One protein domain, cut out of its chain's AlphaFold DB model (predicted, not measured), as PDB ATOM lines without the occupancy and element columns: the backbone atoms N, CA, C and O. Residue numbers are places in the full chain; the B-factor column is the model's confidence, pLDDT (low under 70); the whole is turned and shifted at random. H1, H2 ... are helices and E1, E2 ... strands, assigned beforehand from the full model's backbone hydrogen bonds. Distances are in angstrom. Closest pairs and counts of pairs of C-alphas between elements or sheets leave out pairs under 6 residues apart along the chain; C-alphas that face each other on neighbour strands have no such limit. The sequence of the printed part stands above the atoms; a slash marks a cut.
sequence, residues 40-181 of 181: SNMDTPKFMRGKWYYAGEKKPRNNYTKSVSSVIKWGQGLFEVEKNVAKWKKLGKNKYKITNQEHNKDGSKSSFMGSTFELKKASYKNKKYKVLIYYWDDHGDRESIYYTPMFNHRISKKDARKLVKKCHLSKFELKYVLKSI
ATOM      1  N   SER A  40      79.192-106.697  82.201       57.12
ATOM      2  CA  SER A  40      79.898-107.528  81.242       57.12
ATOM      3  C   SER A  40      81.137-106.811  80.769       57.12
ATOM      4  O   SER A  40      81.087-105.675  80.306       57.12
ATOM      5  N   ASN A  41      82.248-107.527  80.859       55.53
ATOM      6  CA  ASN A  41      83.567-107.001  80.545       55.53
ATOM      7  C   ASN A  41      84.008-107.469  79.150       55.53
ATOM      8  O   ASN A  41      85.184-107.389  78.807       55.53
ATOM      9  N   MET A  42      83.086-108.039  78.362       64.81
ATOM     10  CA  MET A  42      83.397-108.668  77.086       64.81
ATOM     11  C   MET A  42      82.404-108.279  76.000       64.81
ATOM     12  O   MET A  42      81.196-108.225  76.198       64.81
ATOM     13  N   ASP A  43      82.949-108.082  74.811       77.44
ATOM     14  CA  ASP A  43      82.209-107.846  73.584       77.44
ATOM     15  C   ASP A  43      81.416-109.091  73.146       77.44
ATOM     16  O   ASP A  43      81.963-110.195  73.077       77.44
ATOM     17  N   THR A  44      80.170-108.910  72.698       82.00
ATOM     18  CA  THR A  44      79.423-109.965  71.994       82.00
ATOM     19  C   THR A  44      80.222-110.453  70.774       82.00
ATOM     20  O   THR A  44      80.709-109.609  70.004       82.00
ATOM     21  N   PRO A  45      80.343-111.771  70.512       86.62
ATOM     22  CA  PRO A  45      81.069-112.293  69.358       86.62
ATOM     23  C   PRO A  45      80.612-111.662  68.039       86.62
ATOM     24  O   PRO A  45      79.418-111.601  67.743       86.62
ATOM     25  N   LYS A  46      81.564-111.213  67.204       88.19
ATOM     26  CA  LYS A  46      81.274-110.458  65.965       88.19
ATOM     27  C   LYS A  46      80.254-111.143  65.051       88.19
ATOM     28  O   LYS A  46      79.454-110.453  64.429       88.19
ATOM     29  N   PHE A  47      80.258-112.476  64.964       87.25
ATOM     30  CA  PHE A  47      79.326-113.186  64.085       87.25
ATOM     31  C   PHE A  47      77.885-113.224  64.595       87.25
ATOM     32  O   PHE A  47      76.991-113.463  63.787       87.25
ATOM     33  N   MET A  48      77.671-113.023  65.898       87.75
ATOM     34  CA  MET A  48      76.342-112.962  66.498       87.75
ATOM     35  C   MET A  48      75.730-111.575  66.367       87.75
ATOM     36  O   MET A  48      74.520-111.444  66.464       87.75
ATOM     37  N   ARG A  49      76.532-110.531  66.150       89.19
ATOM     38  CA  ARG A  49      76.031-109.155  66.095       89.19
ATOM     39  C   ARG A  49      75.060-108.964  64.926       89.19
ATOM     40  O   ARG A  49      75.273-109.493  63.835       89.19
ATOM     41  N   GLY A  50      74.029-108.157  65.155       90.25
ATOM     42  CA  GLY A  50      73.007-107.806  64.176       90.25
ATOM     43  C   GLY A  50      71.632-108.405  64.471       90.25
ATOM     44  O   GLY A  50      71.374-108.958  65.541       90.25
ATOM     45  N   LYS A  51      70.740-108.249  63.488       93.69
ATOM     46  CA  LYS A  51      69.328-108.638  63.558       93.69
ATOM     47  C   LYS A  51      69.145-110.115  63.208       93.69
ATOM     48  O   LYS A  51      69.611-110.566  62.161       93.69
ATOM     49  N   TRP A  52      68.395-110.818  64.046       94.44
ATOM     50  CA  TRP A  52      68.083-112.235  63.900       94.44
ATOM     51  C   TRP A  52      66.581-112.474  63.937       94.44
ATOM     52  O   TRP A  52      65.859-111.887  64.743       94.44
ATOM     53  N   TYR A  53      66.125-113.354  63.056       95.88
ATOM     54  CA  TYR A  53      64.723-113.691  62.848       95.88
ATOM     55  C   TYR A  53      64.507-115.158  63.202       95.88
ATOM     56  O   TYR A  53      65.316-115.999  62.796       95.88
ATOM     57  N   TYR A  54      63.410-115.485  63.885       95.69
ATOM     58  CA  TYR A  54      62.918-116.857  63.861       95.69
ATOM     59  C   TYR A  54      62.181-117.140  62.551       95.69
ATOM     60  O   TYR A  54      61.785-116.242  61.798       95.69
ATOM     61  N   ALA A  55      62.030-118.424  62.245       96.12
ATOM     62  CA  ALA A  55      61.357-118.858  61.036       96.12
ATOM     63  C   ALA A  55      59.889-118.393  61.016       96.12
ATOM     64  O   ALA A  55      59.118-118.667  61.932       96.12
ATOM     65  N   GLY A  56      59.489-117.720  59.935       95.62
ATOM     66  CA  GLY A  56      58.145-117.166  59.758       95.62
ATOM     67  C   GLY A  56      57.939-115.763  60.336       95.62
ATOM     68  O   GLY A  56      56.891-115.169  60.094       95.62
ATOM     69  N   GLU A  57      58.915-115.190  61.044       95.38
ATOM     70  CA  GLU A  57      58.752-113.862  61.638       95.38
ATOM     71  C   GLU A  57      58.962-112.717  60.635       95.38
ATOM     72  O   GLU A  57      59.876-112.710  59.804       95.38
ATOM     73  N   LYS A  58      58.124-111.679  60.764       92.81
ATOM     74  CA  LYS A  58      58.219-110.440  59.973       92.81
ATOM     75  C   LYS A  58      59.152-109.401  60.607       92.81
ATOM     76  O   LYS A  58      59.657-108.523  59.909       92.81
ATOM     77  N   LYS A  59      59.418-109.459  61.908       92.88
ATOM     78  CA  LYS A  59      60.329-108.542  62.615       92.88
ATOM     79  C   LYS A  59      61.438-109.366  63.275       92.88
ATOM     80  O   LYS A  59      61.189-110.526  63.579       92.88
ATOM     81  N   PRO A  60      62.659-108.826  63.426       91.12
ATOM     82  CA  PRO A  60      63.713-109.552  64.117       91.12
ATOM     83  C   PRO A  60      63.326-109.735  65.586       91.12
ATOM     84  O   PRO A  60      62.861-108.785  66.216       91.12
ATOM     85  N   ARG A  61      63.535-110.939  66.119       87.88
ATOM     86  CA  ARG A  61      63.330-111.240  67.539       87.88
ATOM     87  C   ARG A  61      64.464-110.702  68.393       87.88
ATOM     88  O   ARG A  61      64.227-110.144  69.454       87.88
ATOM     89  N   ASN A  62      65.689-110.882  67.904       86.25
ATOM     90  CA  ASN A  62      66.907-110.553  68.626       86.25
ATOM     91  C   ASN A  62      67.733-109.553  67.816       86.25
ATOM     92  O   ASN A  62      67.856-109.671  66.591       86.25
ATOM     93  N   ASN A  63      68.314-108.572  68.501       87.62
ATOM     94  CA  ASN A  63      69.267-107.632  67.923       87.62
ATOM     95  C   ASN A  63      70.494-107.544  68.828       87.62
ATOM     96  O   ASN A  63      70.513-106.776  69.788       87.62
ATOM     97  N   TYR A  64      71.507-108.353  68.532       83.50
ATOM     98  CA  TYR A  64      72.713-108.399  69.347       83.50
ATOM     99  C   TYR A  64      73.645-107.247  68.966       83.50
ATOM    100  O   TYR A  64      74.077-107.134  67.814       83.50
ATOM    101  N   THR A  65      73.974-106.393  69.930       82.12
ATOM    102  CA  THR A  65      74.921-105.284  69.758       82.12
ATOM    103  C   THR A  65      76.308-105.675  70.279       82.12
ATOM    104  O   THR A  65      76.536-106.808  70.703       82.12
ATOM    105  N   LYS A  66      77.280-104.758  70.183       78.94
ATOM    106  CA  LYS A  66      78.642-104.977  70.696       78.94
ATOM    107  C   LYS A  66      78.645-105.214  72.214       78.94
ATOM    108  O   LYS A  66      79.371-106.093  72.666       78.94
ATOM    109  N   SER A  67      77.821-104.471  72.953       67.88
ATOM    110  CA  SER A  67      77.697-104.585  74.408       67.88
ATOM    111  C   SER A  67      76.751-105.719  74.801       67.88
ATOM    112  O   SER A  67      75.688-105.892  74.206       67.88
ATOM    113  N   VAL A  68      77.145-106.483  75.816       56.34
ATOM    114  CA  VAL A  68      76.413-107.648  76.334       56.34
ATOM    115  C   VAL A  68      75.257-107.253  77.259       56.34
ATOM    116  O   VAL A  68      74.421-108.101  77.561       56.34
ATOM    117  N   SER A  69      75.137-105.979  77.656       48.75
ATOM    118  CA  SER A  69      74.112-105.523  78.615       48.75
ATOM    119  C   SER A  69      72.668-105.835  78.194       48.75
ATOM    120  O   SER A  69      71.781-105.907  79.039       48.75
ATOM    121  N   SER A  70      72.421-106.058  76.901       40.34
ATOM    122  CA  SER A  70      71.112-106.422  76.350       40.34
ATOM    123  C   SER A  70      70.882-107.927  76.189       40.34
ATOM    124  O   SER A  70      69.771-108.335  75.857       40.34
ATOM    125  N   VAL A  71      71.916-108.755  76.354       45.62
ATOM    126  CA  VAL A  71      71.911-110.122  75.822       45.62
ATOM    127  C   VAL A  71      71.298-111.110  76.804       45.62
ATOM    128  O   VAL A  71      70.696-112.077  76.345       45.62
ATOM    129  N   ILE A  72      71.418-110.904  78.123       50.66
ATOM    130  CA  ILE A  72      71.091-111.968  79.080       50.66
ATOM    131  C   ILE A  72      70.517-111.454  80.402       50.66
ATOM    132  O   ILE A  72      71.247-110.973  81.259       50.66
ATOM    133  N   LYS A  73      69.209-111.652  80.588       49.81
ATOM    134  CA  LYS A  73      68.523-111.599  81.886       49.81
ATOM    135  C   LYS A  73      68.148-113.025  82.293       49.81
ATOM    136  O   LYS A  73      66.994-113.415  82.164       49.81
ATOM    137  N   TRP A  74      69.126-113.824  82.706       50.19
ATOM    138  CA  TRP A  74      68.862-115.142  83.284       50.19
ATOM    139  C   TRP A  74      69.536-115.191  84.651       50.19
ATOM    140  O   TRP A  74      70.765-115.217  84.734       50.19
ATOM    141  N   GLY A  75      68.707-115.152  85.686       43.03
ATOM    142  CA  GLY A  75      69.055-115.446  87.068       43.03
ATOM    143  C   GLY A  75      67.818-116.059  87.709       43.03
ATOM    144  O   GLY A  75      66.755-115.438  87.719       43.03
ATOM    145  N   GLN A  76      67.929-117.310  88.145       46.41
ATOM    146  CA  GLN A  76      66.950-117.961  89.012       46.41
ATOM    147  C   GLN A  76      67.540-117.862  90.412       46.41
ATOM    148  O   GLN A  76      68.147-118.811  90.896       46.41
ATOM    149  N   GLY A  77      67.498-116.664  90.996       47.34
ATOM    150  CA  GLY A  77      68.167-116.401  92.266       47.34
ATOM    151  C   GLY A  77      67.611-117.308  93.361       47.34
ATOM    152  O   GLY A  77      66.527-117.054  93.876       47.34
ATOM    153  N   LEU A  78      68.360-118.354  93.713       49.06
ATOM    154  CA  LEU A  78      68.203-119.086  94.975       49.06
ATOM    155  C   LEU A  78      68.790-118.278  96.152       49.06
ATOM    156  O   LEU A  78      68.574-118.637  97.304       49.06
ATOM    157  N   PHE A  79      69.513-117.186  95.861       54.09
ATOM    158  CA  PHE A  79      70.240-116.346  96.815       54.09
ATOM    159  C   PHE A  79      70.079-114.850  96.501       54.09
ATOM    160  O   PHE A  79      69.717-114.463  95.387       54.09
ATOM    161  N   GLU A  80      70.402-113.991  97.474       61.09
ATOM    162  CA  GLU A  80      70.552-112.550  97.254       61.09
ATOM    163  C   GLU A  80      71.801-112.242  96.415       61.09
ATOM    164  O   GLU A  80      72.938-112.319  96.889       61.09
ATOM    165  N   VAL A  81      71.580-111.856  95.157       64.62
ATOM    166  CA  VAL A  81      72.639-111.561  94.182       64.62
ATOM    167  C   VAL A  81      73.078-110.098  94.280       64.62
ATOM    168  O   VAL A  81      72.265-109.183  94.153       64.62
ATOM    169  N   GLU A  82      74.381-109.872  94.451       68.50
ATOM    170  CA  GLU A  82      75.006-108.543  94.426       68.50
ATOM    171  C   GLU A  82      75.235-108.070  92.979       68.50
ATOM    172  O   GLU A  82      74.877-106.952  92.599       68.50
ATOM    173  N   LYS A  83      75.809-108.943  92.145       73.00
ATOM    174  CA  LYS A  83      76.080-108.675  90.724       73.00
ATOM    175  C   LYS A  83      76.031-109.953  89.898       73.00
ATOM    176  O   LYS A  83      76.363-111.035  90.377       73.00
ATOM    177  N   ASN A  84      75.674-109.809  88.625       71.06
ATOM    178  CA  ASN A  84      75.724-110.896  87.654       71.06
ATOM    179  C   ASN A  84      76.724-110.541  86.551       71.06
ATOM    180  O   ASN A  84      76.634-109.470  85.943       71.06
ATOM    181  N   VAL A  85      77.690-111.434  86.326       73.44
ATOM    182  CA  VAL A  85      78.762-111.263  85.345       73.44
ATOM    183  C   VAL A  85      78.611-112.289  84.231       73.44
ATOM    184  O   VAL A  85      78.823-113.487  84.431       73.44
ATOM    185  N   ALA A  86      78.318-111.809  83.024       75.62
ATOM    186  CA  ALA A  86      78.236-112.651  81.836       75.62
ATOM    187  C   ALA A  86      79.609-112.796  81.156       75.62
ATOM    188  O   ALA A  86      80.274-111.797  80.855       75.62
ATOM    189  N   LYS A  87      80.022-114.037  80.869       76.50
ATOM    190  CA  LYS A  87      81.320-114.364  80.246       76.50
ATOM    191  C   LYS A  87      81.148-115.172  78.967       76.50
ATOM    192  O   LYS A  87      80.453-116.184  78.959       76.50
ATOM    193  N   TRP A  88      81.843-114.763  77.906       79.88
ATOM    194  CA  TRP A  88      81.929-115.521  76.658       79.88
ATOM    195  C   TRP A  88      83.123-116.476  76.675       79.88
ATOM    196  O   TRP A  88      84.268-116.055  76.819       79.88
ATOM    197  N   LYS A  89      82.869-117.758  76.421       84.25
ATOM    198  CA  LYS A  89      83.877-118.790  76.176       84.25
ATOM    199  C   LYS A  89      83.835-119.207  74.709       84.25
ATOM    200  O   LYS A  89      82.817-119.692  74.216       84.25
ATOM    201  N   LYS A  90      84.950-119.045  73.997       87.19
ATOM    202  CA  LYS A  90      85.106-119.578  72.638       87.19
ATOM    203  C   LYS A  90      85.248-121.100  72.714       87.19
ATOM    204  O   LYS A  90      86.139-121.592  73.394       87.19
ATOM    205  N   LEU A  91      84.384-121.827  72.012       85.88
ATOM    206  CA  LEU A  91      84.430-123.293  71.906       85.88
ATOM    207  C   LEU A  91      84.959-123.762  70.542       85.88
ATOM    208  O   LEU A  91      85.328-124.917  70.380       85.88
ATOM    209  N   GLY A  92      84.984-122.876  69.543       86.31
ATOM    210  CA  GLY A  92      85.485-123.170  68.204       86.31
ATOM    211  C   GLY A  92      85.469-121.937  67.302       86.31
ATOM    212  O   GLY A  92      85.173-120.825  67.744       86.31
ATOM    213  N   LYS A  93      85.770-122.114  66.008       85.12
ATOM    214  CA  LYS A  93      85.850-121.003  65.033       85.12
ATOM    215  C   LYS A  93      84.570-120.155  64.988       85.12
ATOM    216  O   LYS A  93      84.650-118.934  64.927       85.12
ATOM    217  N   ASN A  94      83.414-120.811  65.063       88.88
ATOM    218  CA  ASN A  94      82.081-120.215  64.935       88.88
ATOM    219  C   ASN A  94      81.148-120.639  66.081       88.88
ATOM    220  O   ASN A  94      79.935-120.665  65.903       88.88
ATOM    221  N   LYS A  95      81.716-121.021  67.229       89.94
ATOM    222  CA  LYS A  95      80.979-121.613  68.346       89.94
ATOM    223  C   LYS A  95      81.417-120.977  69.653       89.94
ATOM    224  O   LYS A  95      82.611-120.973  69.961       89.94
ATOM    225  N   TYR A  96      80.472-120.399  70.380       87.12
ATOM    226  CA  TYR A  96      80.718-119.707  71.641       87.12
ATOM    227  C   TYR A  96      79.650-120.100  72.646       87.12
ATOM    228  O   TYR A  96      78.496-120.288  72.279       87.12
ATOM    229  N   LYS A  97      80.037-120.179  73.911       84.94
ATOM    230  CA  LYS A  97      79.122-120.316  75.034       84.94
ATOM    231  C   LYS A  97      79.168-119.037  75.843       84.94
ATOM    232  O   LYS A  97      80.246-118.487  76.049       84.94
ATOM    233  N   ILE A  98      78.017-118.560  76.272       80.12
ATOM    234  CA  ILE A  98      77.921-117.524  77.288       80.12
ATOM    235  C   ILE A  98      77.384-118.148  78.557       80.12
ATOM    236  O   ILE A  98      76.421-118.906  78.513       80.12
ATOM    237  N   THR A  99      78.049-117.860  79.662       78.12
ATOM    238  CA  THR A  99      77.688-118.325  81.001       78.12
ATOM    239  C   THR A  99      77.512-117.120  81.904       78.12
ATOM    240  O   THR A  99      78.278-116.157  81.778       78.12
ATOM    241  N   ASN A 100      76.566-117.201  82.831       73.88
ATOM    242  CA  ASN A 100      76.394-116.195  83.869       73.88
ATOM    243  C   ASN A 100      77.030-116.678  85.169       73.88
ATOM    244  O   ASN A 100      76.886-117.833  85.567       73.88
ATOM    245  N   GLN A 101      77.741-115.775  85.828       75.94
ATOM    246  CA  GLN A 101      78.259-115.985  87.167       75.94
ATOM    247  C   GLN A 101      77.582-114.983  88.094       75.94
ATOM    248  O   GLN A 101      77.778-113.774  87.955       75.94
ATOM    249  N   GLU A 102      76.781-115.490  89.019       76.25
ATOM    250  CA  GLU A 102      76.217-114.703  90.106       76.25
ATOM    251  C   GLU A 102      77.264-114.579  91.212       76.25
ATOM    252  O   GLU A 102      77.949-115.538  91.579       76.25
ATOM    253  N   HIS A 103      77.444-113.352  91.683       77.38
ATOM    254  CA  HIS A 103      78.200-113.046  92.883       77.38
ATOM    255  C   HIS A 103      77.178-112.710  93.960       77.38
ATOM    256  O   HIS A 103      76.415-111.749  93.816       77.38
ATOM    257  N   ASN A 104      77.145-113.536  94.993       77.19
ATOM    258  CA  ASN A 104      76.175-113.444  96.067       77.19
ATOM    259  C   ASN A 104      76.687-112.481  97.140       77.19
ATOM    260  O   ASN A 104      77.898-112.293  97.290       77.19
ATOM    261  N   LYS A 105      75.769-111.878  97.900       77.69
ATOM    262  CA  LYS A 105      76.135-110.931  98.968       77.69
ATOM    263  C   LYS A 105      76.979-111.553 100.086       77.69
ATOM    264  O   LYS A 105      77.696-110.831 100.768       77.69
ATOM    265  N   ASP A 106      76.920-112.871 100.262       78.94
ATOM    266  CA  ASP A 106      77.754-113.625 101.209       78.94
ATOM    267  C   ASP A 106      79.200-113.852 100.708       78.94
ATOM    268  O   ASP A 106      79.999-114.509 101.371       78.94
ATOM    269  N   GLY A 107      79.546-113.325  99.528       77.06
ATOM    270  CA  GLY A 107      80.857-113.473  98.895       77.06
ATOM    271  C   GLY A 107      81.023-114.757  98.077       77.06
ATOM    272  O   GLY A 107      82.016-114.896  97.351       77.06
ATOM    273  N   SER A 108      80.058-115.682  98.135       77.69
ATOM    274  CA  SER A 108      80.067-116.888  97.313       77.69
ATOM    275  C   SER A 108      79.787-116.567  95.840       77.69
ATOM    276  O   SER A 108      79.254-115.513  95.473       77.69
ATOM    277  N   LYS A 109      80.197-117.480  94.954       74.44
ATOM    278  CA  LYS A 109      79.924-117.383  93.518       74.44
ATOM    279  C   LYS A 109      79.183-118.622  93.065       74.44
ATOM    280  O   LYS A 109      79.712-119.727  93.162       74.44
ATOM    281  N   SER A 110      78.019-118.424  92.480       67.62
ATOM    282  CA  SER A 110      77.244-119.466  91.821       67.62
ATOM    283  C   SER A 110      77.357-119.271  90.311       67.62
ATOM    284  O   SER A 110      77.185-118.179  89.770       67.62
ATOM    285  N   SER A 111      77.733-120.332  89.602       62.22
ATOM    286  CA  SER A 111      77.723-120.316  88.137       62.22
ATOM    287  C   SER A 111      76.402-120.899  87.680       62.22
ATOM    288  O   SER A 111      76.113-122.057  87.968       62.22
ATOM    289  N   PHE A 112      75.622-120.108  86.957       63.75
ATOM    290  CA  PHE A 112      74.374-120.570  86.375       63.75
ATOM    291  C   PHE A 112      74.544-120.758  84.870       63.75
ATOM    292  O   PHE A 112      75.274-120.020  84.207       63.75
ATOM    293  N   MET A 113      73.846-121.776  84.367       69.25
ATOM    294  CA  MET A 113      73.181-121.826  83.063       69.25
ATOM    295  C   MET A 113      73.924-121.139  81.906       69.25
ATOM    296  O   MET A 113      74.019-119.915  81.814       69.25
ATOM    297  N   GLY A 114      74.390-121.938  80.946       72.38
ATOM    298  CA  GLY A 114      75.044-121.413  79.754       72.38
ATOM    299  C   GLY A 114      74.197-121.566  78.498       72.38
ATOM    300  O   GLY A 114      73.599-122.613  78.264       72.38
ATOM    301  N   SER A 115      74.211-120.551  77.642       81.38
ATOM    302  CA  SER A 115      73.693-120.657  76.280       81.38
ATOM    303  C   SER A 115      74.845-120.835  75.304       81.38
ATOM    304  O   SER A 115      75.798-120.053  75.301       81.38
ATOM    305  N   THR A 116      74.747-121.835  74.442       86.69
ATOM    306  CA  THR A 116      75.704-122.051  73.364       86.69
ATOM    307  C   THR A 116      75.128-121.551  72.044       86.69
ATOM    308  O   THR A 116      73.952-121.721  71.727       86.69
ATOM    309  N   PHE A 117      75.990-120.903  71.271       89.44
ATOM    310  CA  PHE A 117      75.696-120.296  69.989       89.44
ATOM    311  C   PHE A 117      76.667-120.828  68.949       89.44
ATOM    312  O   PHE A 117      77.884-120.656  69.071       89.44
ATOM    313  N   GLU A 118      76.129-121.432  67.896       93.19
ATOM    314  CA  GLU A 118      76.910-121.952  66.782       93.19
ATOM    315  C   GLU A 118      76.433-121.370  65.451       93.19
ATOM    316  O   GLU A 118      75.268-121.488  65.075       93.19
ATOM    317  N   LEU A 119      77.341-120.736  64.712       95.06
ATOM    318  CA  LEU A 119      77.038-120.182  63.400       95.06
ATOM    319  C   LEU A 119      77.307-121.203  62.297       95.06
ATOM    320  O   LEU A 119      78.454-121.562  62.013       95.06
ATOM    321  N   LYS A 120      76.247-121.542  61.573       95.62
ATOM    322  CA  LYS A 120      76.297-122.234  60.289       95.62
ATOM    323  C   LYS A 120      76.083-121.242  59.146       95.62
ATOM    324  O   LYS A 120      75.417-120.212  59.283       95.62
ATOM    325  N   LYS A 121      76.678-121.539  57.995       94.50
ATOM    326  CA  LYS A 121      76.488-120.783  56.752       94.50
ATOM    327  C   LYS A 121      75.933-121.736  55.709       94.50
ATOM    328  O   LYS A 121      76.450-122.837  55.572       94.50
ATOM    329  N   ALA A 122      74.908-121.310  54.988       94.62
ATOM    330  CA  ALA A 122      74.294-122.119  53.945       94.62
ATOM    331  C   ALA A 122      73.741-121.232  52.827       94.62
ATOM    332  O   ALA A 122      73.367-120.082  53.060       94.62
ATOM    333  N   SER A 123      73.675-121.778  51.615       92.44
ATOM    334  CA  SER A 123      73.114-121.095  50.447       92.44
ATOM    335  C   SER A 123      71.786-121.730  50.035       92.44
ATOM    336  O   SER A 123      71.652-122.957  49.931       92.44
ATOM    337  N   TYR A 124      70.782-120.894  49.776       92.12
ATOM    338  CA  TYR A 124      69.460-121.332  49.333       92.12
ATOM    339  C   TYR A 124      68.828-120.278  48.427       92.12
ATOM    340  O   TYR A 124      68.870-119.095  48.754       92.12
ATOM    341  N   LYS A 125      68.266-120.709  47.285       90.88
ATOM    342  CA  LYS A 125      67.683-119.829  46.253       90.88
ATOM    343  C   LYS A 125      68.605-118.646  45.903       90.88
ATOM    344  O   LYS A 125      68.212-117.493  46.026       90.88
ATOM    345  N   ASN A 126      69.864-118.940  45.564       90.75
ATOM    346  CA  ASN A 126      70.910-117.960  45.218       90.75
ATOM    347  C   ASN A 126      71.227-116.903  46.293       90.75
ATOM    348  O   ASN A 126      71.953-115.947  46.034       90.75
ATOM    349  N   LYS A 127      70.754-117.093  47.530       93.06
ATOM    350  CA  LYS A 127      71.042-116.211  48.659       93.06
ATOM    351  C   LYS A 127      71.893-116.924  49.703       93.06
ATOM    352  O   LYS A 127      71.650-118.084  50.044       93.06
ATOM    353  N   LYS A 128      72.894-116.213  50.227       94.62
ATOM    354  CA  LYS A 128      73.737-116.673  51.336       94.62
ATOM    355  C   LYS A 128      73.045-116.354  52.659       94.62
ATOM    356  O   LYS A 128      72.702-115.202  52.920       94.62
ATOM    357  N   TYR A 129      72.874-117.365  53.498       95.62
ATOM    358  CA  TYR A 129      72.301-117.242  54.831       95.62
ATOM    359  C   TYR A 129      73.341-117.556  55.901       95.62
ATOM    360  O   TYR A 129      74.188-118.444  55.759       95.62
ATOM    361  N   LYS A 130      73.226-116.829  57.007       96.38
ATOM    362  CA  LYS A 130      73.808-117.176  58.298       96.38
ATOM    363  C   LYS A 130      72.691-117.753  59.160       96.38
ATOM    364  O   LYS A 130      71.641-117.122  59.297       96.38
ATOM    365  N   VAL A 131      72.932-118.931  59.718       96.62
ATOM    366  CA  VAL A 131      72.016-119.624  60.624       96.62
ATOM    367  C   VAL A 131      72.717-119.761  61.968       96.62
ATOM    368  O   VAL A 131      73.750-120.417  62.061       96.62
ATOM    369  N   LEU A 132      72.197-119.094  62.989       94.88
ATOM    370  CA  LEU A 132      72.707-119.158  64.350       94.88
ATOM    371  C   LEU A 132      71.888-120.190  65.116       94.88
ATOM    372  O   LEU A 132      70.701-119.986  65.353       94.88
ATOM    373  N   ILE A 133      72.514-121.307  65.458       93.75
ATOM    374  CA  ILE A 133      71.915-122.352  66.279       93.75
ATOM    375  C   ILE A 133      72.163-121.981  67.735       93.75
ATOM    376  O   ILE A 133      73.307-121.955  68.189       93.75
ATOM    377  N   TYR A 134      71.087-121.641  68.431       88.94
ATOM    378  CA  TYR A 134      71.063-121.417  69.868       88.94
ATOM    379  C   TYR A 134      70.647-122.706  70.561       88.94
ATOM    380  O   TYR A 134      69.651-123.309  70.164       88.94
ATOM    381  N   TYR A 135      71.364-123.103  71.602       85.69
ATOM    382  CA  TYR A 135      70.883-124.125  72.519       85.69
ATOM    383  C   TYR A 135      71.278-123.817  73.949       85.69
ATOM    384  O   TYR A 135      72.280-123.151  74.220       85.69
ATOM    385  N   TRP A 136      70.428-124.272  74.857       76.38
ATOM    386  CA  TRP A 136      70.595-124.083  76.284       76.38
ATOM    387  C   TRP A 136      71.088-125.394  76.898       76.38
ATOM    388  O   TRP A 136      70.455-126.434  76.709       76.38
ATOM    389  N   ASP A 137      72.242-125.338  77.566       66.00
ATOM    390  CA  ASP A 137      72.805-126.482  78.283       66.00
ATOM    391  C   ASP A 137      72.452-126.339  79.758       66.00
ATOM    392  O   ASP A 137      72.968-125.444  80.439       66.00
ATOM    393  N   ASP A 138      71.604-127.242  80.238       56.41
ATOM    394  CA  ASP A 138      71.308-127.364  81.654       56.41
ATOM    395  C   ASP A 138      72.324-128.318  82.299       56.41
ATOM    396  O   ASP A 138      72.473-129.463  81.874       56.41
ATOM    397  N   HIS A 139      73.084-127.814  83.272       51.31
ATOM    398  CA  HIS A 139      73.944-128.578  84.188       51.31
ATOM    399  C   HIS A 139      74.951-129.608  83.632       51.31
ATOM    400  O   HIS A 139      75.435-130.427  84.397       51.31
ATOM    401  N   GLY A 140      75.348-129.576  82.357       45.72
ATOM    402  CA  GLY A 140      76.453-130.415  81.848       45.72
ATOM    403  C   GLY A 140      76.179-131.928  81.767       45.72
ATOM    404  O   GLY A 140      76.887-132.604  81.030       45.72
ATOM    405  N   ASP A 141      75.119-132.416  82.415       39.19
ATOM    406  CA  ASP A 141      74.773-133.840  82.523       39.19
ATOM    407  C   ASP A 141      73.520-134.238  81.724       39.19
ATOM    408  O   ASP A 141      73.105-135.397  81.735       39.19
ATOM    409  N   ARG A 142      72.890-133.304  80.998       46.25
ATOM    410  CA  ARG A 142      71.732-133.604  80.142       46.25
ATOM    411  C   ARG A 142      71.984-133.178  78.705       46.25
ATOM    412  O   ARG A 142      72.373-132.042  78.441       46.25
ATOM    413  N   GLU A 143      71.715-134.100  77.776       50.06
ATOM    414  CA  GLU A 143      71.570-133.807  76.351       50.06
ATOM    415  C   GLU A 143      70.710-132.548  76.180       50.06
ATOM    416  O   GLU A 143      69.563-132.504  76.628       50.06
ATOM    417  N   SER A 144      71.257-131.506  75.557       56.69
ATOM    418  CA  SER A 144      70.553-130.243  75.342       56.69
ATOM    419  C   SER A 144      69.249-130.514  74.570       56.69
ATOM    420  O   SER A 144      69.283-130.921  73.414       56.69
ATOM    421  N   ILE A 145      68.074-130.319  75.183       61.06
ATOM    422  CA  ILE A 145      66.778-130.656  74.542       61.06
ATOM    423  C   ILE A 145      66.268-129.499  73.663       61.06
ATOM    424  O   ILE A 145      65.395-129.676  72.808       61.06
ATOM    425  N   TYR A 146      66.822-128.297  73.838       73.75
ATOM    426  CA  TYR A 146      66.347-127.095  73.165       73.75
ATOM    427  C   TYR A 146      67.376-126.551  72.179       73.75
ATOM    428  O   TYR A 146      68.317-125.872  72.574       73.75
ATOM    429  N   TYR A 147      67.152-126.804  70.889       87.50
ATOM    430  CA  TYR A 147      67.879-126.175  69.790       87.50
ATOM    431  C   TYR A 147      66.938-125.249  69.032       87.50
ATOM    432  O   TYR A 147      65.874-125.685  68.613       87.50
ATOM    433  N   THR A 148      67.328-123.994  68.824       91.25
ATOM    434  CA  THR A 148      66.545-123.012  68.066       91.25
ATOM    435  C   THR A 148      67.408-122.341  67.001       91.25
ATOM    436  O   THR A 148      68.408-121.699  67.333       91.25
ATOM    437  N   PRO A 149      67.044-122.447  65.712       95.25
ATOM    438  CA  PRO A 149      67.730-121.742  64.649       95.25
ATOM    439  C   PRO A 149      67.213-120.309  64.525       95.25
ATOM    440  O   PRO A 149      66.011-120.044  64.471       95.25
ATOM    441  N   MET A 150      68.147-119.385  64.378       96.00
ATOM    442  CA  MET A 150      67.901-118.000  64.016       96.00
ATOM    443  C   MET A 150      68.542-117.686  62.674       96.00
ATOM    444  O   MET A 150      69.629-118.164  62.359       96.00
ATOM    445  N   PHE A 151      67.902-116.825  61.897       96.88
ATOM    446  CA  PHE A 151      68.335-116.481  60.548       96.88
ATOM    447  C   PHE A 151      68.700-115.002  60.480       96.88
ATOM    448  O   PHE A 151      68.008-114.164  61.051       96.88
ATOM    449  N   ASN A 152      69.755-114.653  59.742       95.50
ATOM    450  CA  ASN A 152      70.134-113.248  59.531       95.50
ATOM    451  C   ASN A 152      69.204-112.497  58.552       95.50
ATOM    452  O   ASN A 152      69.415-111.322  58.256       95.50
ATOM    453  N   HIS A 153      68.193-113.183  58.018       94.56
ATOM    454  CA  HIS A 153      67.174-112.643  57.133       94.56
ATOM    455  C   HIS A 153      65.822-113.276  57.451       94.56
ATOM    456  O   HIS A 153      65.758-114.421  57.893       94.56
ATOM    457  N   ARG A 154      64.744-112.562  57.115       95.00
ATOM    458  CA  ARG A 154      63.396-113.137  57.075       95.00
ATOM    459  C   ARG A 154      63.378-114.375  56.179       95.00
ATOM    460  O   ARG A 154      63.948-114.368  55.083       95.00
ATOM    461  N   ILE A 155      62.702-115.416  56.642       95.25
ATOM    462  CA  ILE A 155      62.552-116.678  55.924       95.25
ATOM    463  C   ILE A 155      61.248-117.348  56.357       95.25
ATOM    464  O   ILE A 155      60.870-117.279  57.525       95.25
ATOM    465  N   SER A 156      60.535-117.981  55.424       96.31
ATOM    466  CA  SER A 156      59.338-118.761  55.758       96.31
ATOM    467  C   SER A 156      59.720-120.040  56.511       96.31
ATOM    468  O   SER A 156      60.826-120.551  56.343       96.31
ATOM    469  N   LYS A 157      58.799-120.617  57.293       97.00
ATOM    470  CA  LYS A 157      59.042-121.904  57.976       97.00
ATOM    471  C   LYS A 157      59.431-123.029  57.011       97.00
ATOM    472  O   LYS A 157      60.365-123.785  57.272       97.00
ATOM    473  N   LYS A 158      58.768-123.094  55.850       96.88
ATOM    474  CA  LYS A 158      59.054-124.072  54.787       96.88
ATOM    475  C   LYS A 158      60.487-123.947  54.264       96.88
ATOM    476  O   LYS A 158      61.192-124.950  54.160       96.88
ATOM    477  N   ASP A 159      60.921-122.729  53.947       96.69
ATOM    478  CA  ASP A 159      62.270-122.492  53.427       96.69
ATOM    479  C   ASP A 159      63.338-122.638  54.522       96.69
ATOM    480  O   ASP A 159      64.407-123.184  54.255       96.69
ATOM    481  N   ALA A 160      63.034-122.255  55.767       96.94
ATOM    482  CA  ALA A 160      63.912-122.440  56.921       96.94
ATOM    483  C   ALA A 160      64.257-123.918  57.150       96.94
ATOM    484  O   ALA A 160      65.431-124.260  57.275       96.94
ATOM    485  N   ARG A 161      63.257-124.812  57.110       97.19
ATOM    486  CA  ARG A 161      63.472-126.267  57.233       97.19
ATOM    487  C   ARG A 161      64.398-126.808  56.142       97.19
ATOM    488  O   ARG A 161      65.281-127.614  56.427       97.19
ATOM    489  N   LYS A 162      64.230-126.353  54.895       96.50
ATOM    490  CA  LYS A 162      65.101-126.748  53.772       96.50
ATOM    491  C   LYS A 162      66.523-126.213  53.931       96.50
ATOM    492  O   LYS A 162      67.475-126.938  53.662       96.50
ATOM    493  N   LEU A 163      66.669-124.967  54.378       96.56
ATOM    494  CA  LEU A 163      67.964-124.337  54.619       96.56
ATOM    495  C   LEU A 163      68.730-125.019  55.765       96.56
ATOM    496  O   LEU A 163      69.919-125.290  55.623       96.56
ATOM    497  N   VAL A 164      68.054-125.348  56.870       96.25
ATOM    498  CA  VAL A 164      68.659-126.028  58.030       96.25
ATOM    499  C   VAL A 164      69.214-127.401  57.658       96.25
ATOM    500  O   VAL A 164      70.317-127.741  58.078       96.25
ATOM    501  N   LYS A 165      68.528-128.157  56.793       95.25
ATOM    502  CA  LYS A 165      69.048-129.436  56.275       95.25
ATOM    503  C   LYS A 165      70.383-129.294  55.528       95.25
ATOM    504  O   LYS A 165      71.136-130.255  55.464       95.25
ATOM    505  N   LYS A 166      70.710-128.102  55.012       95.00
ATOM    506  CA  LYS A 166      72.000-127.798  54.361       95.00
ATOM    507  C   LYS A 166      73.095-127.328  55.328       95.00
ATOM    508  O   LYS A 166      74.197-127.028  54.890       95.00
ATOM    509  N   CYS A 167      72.811-127.212  56.625       92.50
ATOM    510  CA  CYS A 167      73.746-126.657  57.610       92.50
ATOM    511  C   CYS A 167      74.743-127.683  58.186       92.50
ATOM    512  O   CYS A 167      75.442-127.346  59.143       92.50
ATOM    513  N   HIS A 168      74.806-128.900  57.624       89.81
ATOM    514  CA  HIS A 168      75.695-129.999  58.045       89.81
ATOM    515  C   HIS A 168      75.712-130.194  59.573       89.81
ATOM    516  O   HIS A 168      76.762-130.206  60.213       89.81
ATOM    517  N   LEU A 169      74.517-130.249  60.164       90.25
ATOM    518  CA  LEU A 169      74.322-130.568  61.577       90.25
ATOM    519  C   LEU A 169      74.416-132.081  61.777       90.25
ATOM    520  O   LEU A 169      74.093-132.842  60.860       90.25
ATOM    521  N   SER A 170      74.801-132.517  62.977       90.50
ATOM    522  CA  SER A 170      74.673-133.932  63.336       90.50
ATOM    523  C   SER A 170      73.209-134.379  63.238       90.50
ATOM    524  O   SER A 170      72.282-133.571  63.350       90.50
ATOM    525  N   LYS A 171      72.972-135.684  63.044       90.88
ATOM    526  CA  LYS A 171      71.608-136.243  62.971       90.88
ATOM    527  C   LYS A 171      70.780-135.883  64.212       90.88
ATOM    528  O   LYS A 171      69.592-135.584  64.085       90.88
ATOM    529  N   PHE A 172      71.423-135.886  65.380       88.94
ATOM    530  CA  PHE A 172      70.830-135.494  66.652       88.94
ATOM    531  C   PHE A 172      70.399-134.020  66.641       88.94
ATOM    532  O   PHE A 172      69.206-133.738  66.716       88.94
ATOM    533  N   GLU A 173      71.331-133.083  66.438       89.50
ATOM    534  CA  GLU A 173      71.033-131.641  66.410       89.50
ATOM    535  C   GLU A 173      69.972-131.305  65.355       89.50
ATOM    536  O   GLU A 173      69.031-130.557  65.618       89.50
ATOM    537  N   LEU A 174      70.085-131.894  64.158       92.94
ATOM    538  CA  LEU A 174      69.155-131.652  63.060       92.94
ATOM    539  C   LEU A 174      67.711-132.002  63.446       92.94
ATOM    540  O   LEU A 174      66.795-131.252  63.103       92.94
ATOM    541  N   LYS A 175      67.500-133.108  64.170       92.19
ATOM    542  CA  LYS A 175      66.174-133.524  64.654       92.19
ATOM    543  C   LYS A 175      65.547-132.441  65.539       92.19
ATOM    544  O   LYS A 175      64.397-132.064  65.305       92.19
ATOM    545  N   TYR A 176      66.295-131.919  66.511       91.06
ATOM    546  CA  TYR A 176      65.789-130.905  67.442       91.06
ATOM    547  C   TYR A 176      65.604-129.540  66.777       91.06
ATOM    548  O   TYR A 176      64.546-128.931  66.931       91.06
ATOM    549  N   VAL A 177      66.564-129.105  65.956       93.31
ATOM    550  CA  VAL A 177      66.461-127.841  65.207       93.31
ATOM    551  C   VAL A 177      65.251-127.856  64.268       93.31
ATOM    552  O   VAL A 177      64.558-126.853  64.139       93.31
ATOM    553  N   LEU A 178      64.960-128.975  63.597       94.31
ATOM    554  CA  LEU A 178      63.780-129.063  62.728       94.31
ATOM    555  C   LEU A 178      62.465-129.089  63.512       94.31
ATOM    556  O   LEU A 178      61.462-128.579  63.009       94.31
ATOM    557  N   LYS A 179      62.457-129.664  64.722       92.94
ATOM    558  CA  LYS A 179      61.288-129.673  65.613       92.94
ATOM    559  C   LYS A 179      60.932-128.263  66.103       92.94
ATOM    560  O   LYS A 179      59.757-127.988  66.315       92.94
ATOM    561  N   SER A 180      61.914-127.370  66.237       90.62
ATOM    562  CA  SER A 180      61.722-126.009  66.755       90.62
ATOM    563  C   SER A 180      61.302-124.958  65.705       90.62
ATOM    564  O   SER A 180      61.221-123.778  66.043       90.62
ATOM    565  N   ILE A 181      61.114-125.339  64.432       91.88
ATOM    566  CA  ILE A 181      60.712-124.447  63.315       91.88
ATOM    567  C   ILE A 181      59.222-124.601  63.005       91.88
ATOM    568  O   ILE A 181      58.462-123.601  63.088       91.88
TER     569      ILE A 181
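AT A GLANCE: This is residues 40 to 181 of the 181 residues of an uncharacterized protein of Lactobacillus sp. ESL0261 (UniProt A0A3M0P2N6). One long, twisted antiparallel sheet of five strands makes the length of this domain; a helical hairpin, H1 and H2, covers one face of it where E6, E7 and the later part of E5 run, while E3 and E4 have no helix over them. A small two-stranded hairpin, E1 and E2, comes first, with E1 close to the last residue of E7, and residues 65 to 80 make a long loop from it to E3. The printed part has 142 residues, with seven named strands and then two named helices along it, E1 E2 E3 E4 E5 E6 E7 H1 H2; the large sheet has the order E3, E4, E5, E6, E7, and the class is mixed, helices and strands. It is compact by its radius of gyration of the C-alphas, 16.3 A, yet elongated in outline, spanning 56 by 31 by 27 A.

HOW THE PARTS SIT: Start with E1, residues 50 to 52, and E2, residues 62 to 64: this hairpin is antiparallel, with N 50 and O 64 2.8 A apart. Next come E3, residues 81 to 92, E4, residues 95 to 104, E5, residues 109 to 124, E6, residues 127 to 137, and E7, residues 147 to 151, a meander, each strand the antiparallel neighbour of the one before. Look for N 85 and O 101 at 2.9 A in the hairpin E3 and E4, N 98 and O 115 at 2.8 A in E4 and E5, N 118 and O 133 at 2.9 A in E5 and E6, and N 132 and O 150 at 2.8 A in E6 and E7. E3 and E7 are the edge strands, and from one to the other the strands' lines turn by 76 degrees. Back at E1, the closest C-alphas to E7 are those of Trp 52 and Phe 151, at 5.4 A; E1 and E6 are only just apart, with 8.3 A at the closest. H1, residues 157 to 165, is on the large sheet at a height of 7.7 A; it lies over E6 and runs across the strands, at 83 degrees to E6 on the local plane. H2, residues 171 to 179, is on the same face at a height of 7.6 A, over E7, and stands up from the sheet, rising 55 degrees out of the local plane; its closest C-alpha pair with E7 is Tyr 147 and Val 177, at 5.1 A. H1 and H2 touch as a helical hairpin, closest at the C-alphas of Arg 161 and Leu 178, 6.2 A, with a shallow tilt of 8 degrees, opposite ways. In both helices every O i to N i+4 pair is within hydrogen-bond range.

IN THESE COORDINATES: Find C-alpha 50 at (73.007, -107.806, 64.176), where E1 begins; E1 and E2 have three residues each. From C-alpha 81 at (72.639, -111.561, 94.182), E3 runs 31.2 A, and E4 then runs 29.3 A. E5, the longest strand, covers 45.6 A, E6 31.4 A and E7 13.4 A. H1 is 12.6 A long, and H2, 12.5 A long, ends at C-alpha 179, (61.288, -129.673, 65.613).

THE WHOLE: The two C-alphas farthest apart, those of Asp 106 and Asn 126, are 56.6 A from each other. The printed part has no cut, and it ends at Ile 181, the chain's last residue. The link from E2 to E3, 16 residues, is long. The mean pLDDT of the printed part is 80.9; look for values under 70 at residues 40 to 42, 67 to 82, 110 to 113 and 137 to 145.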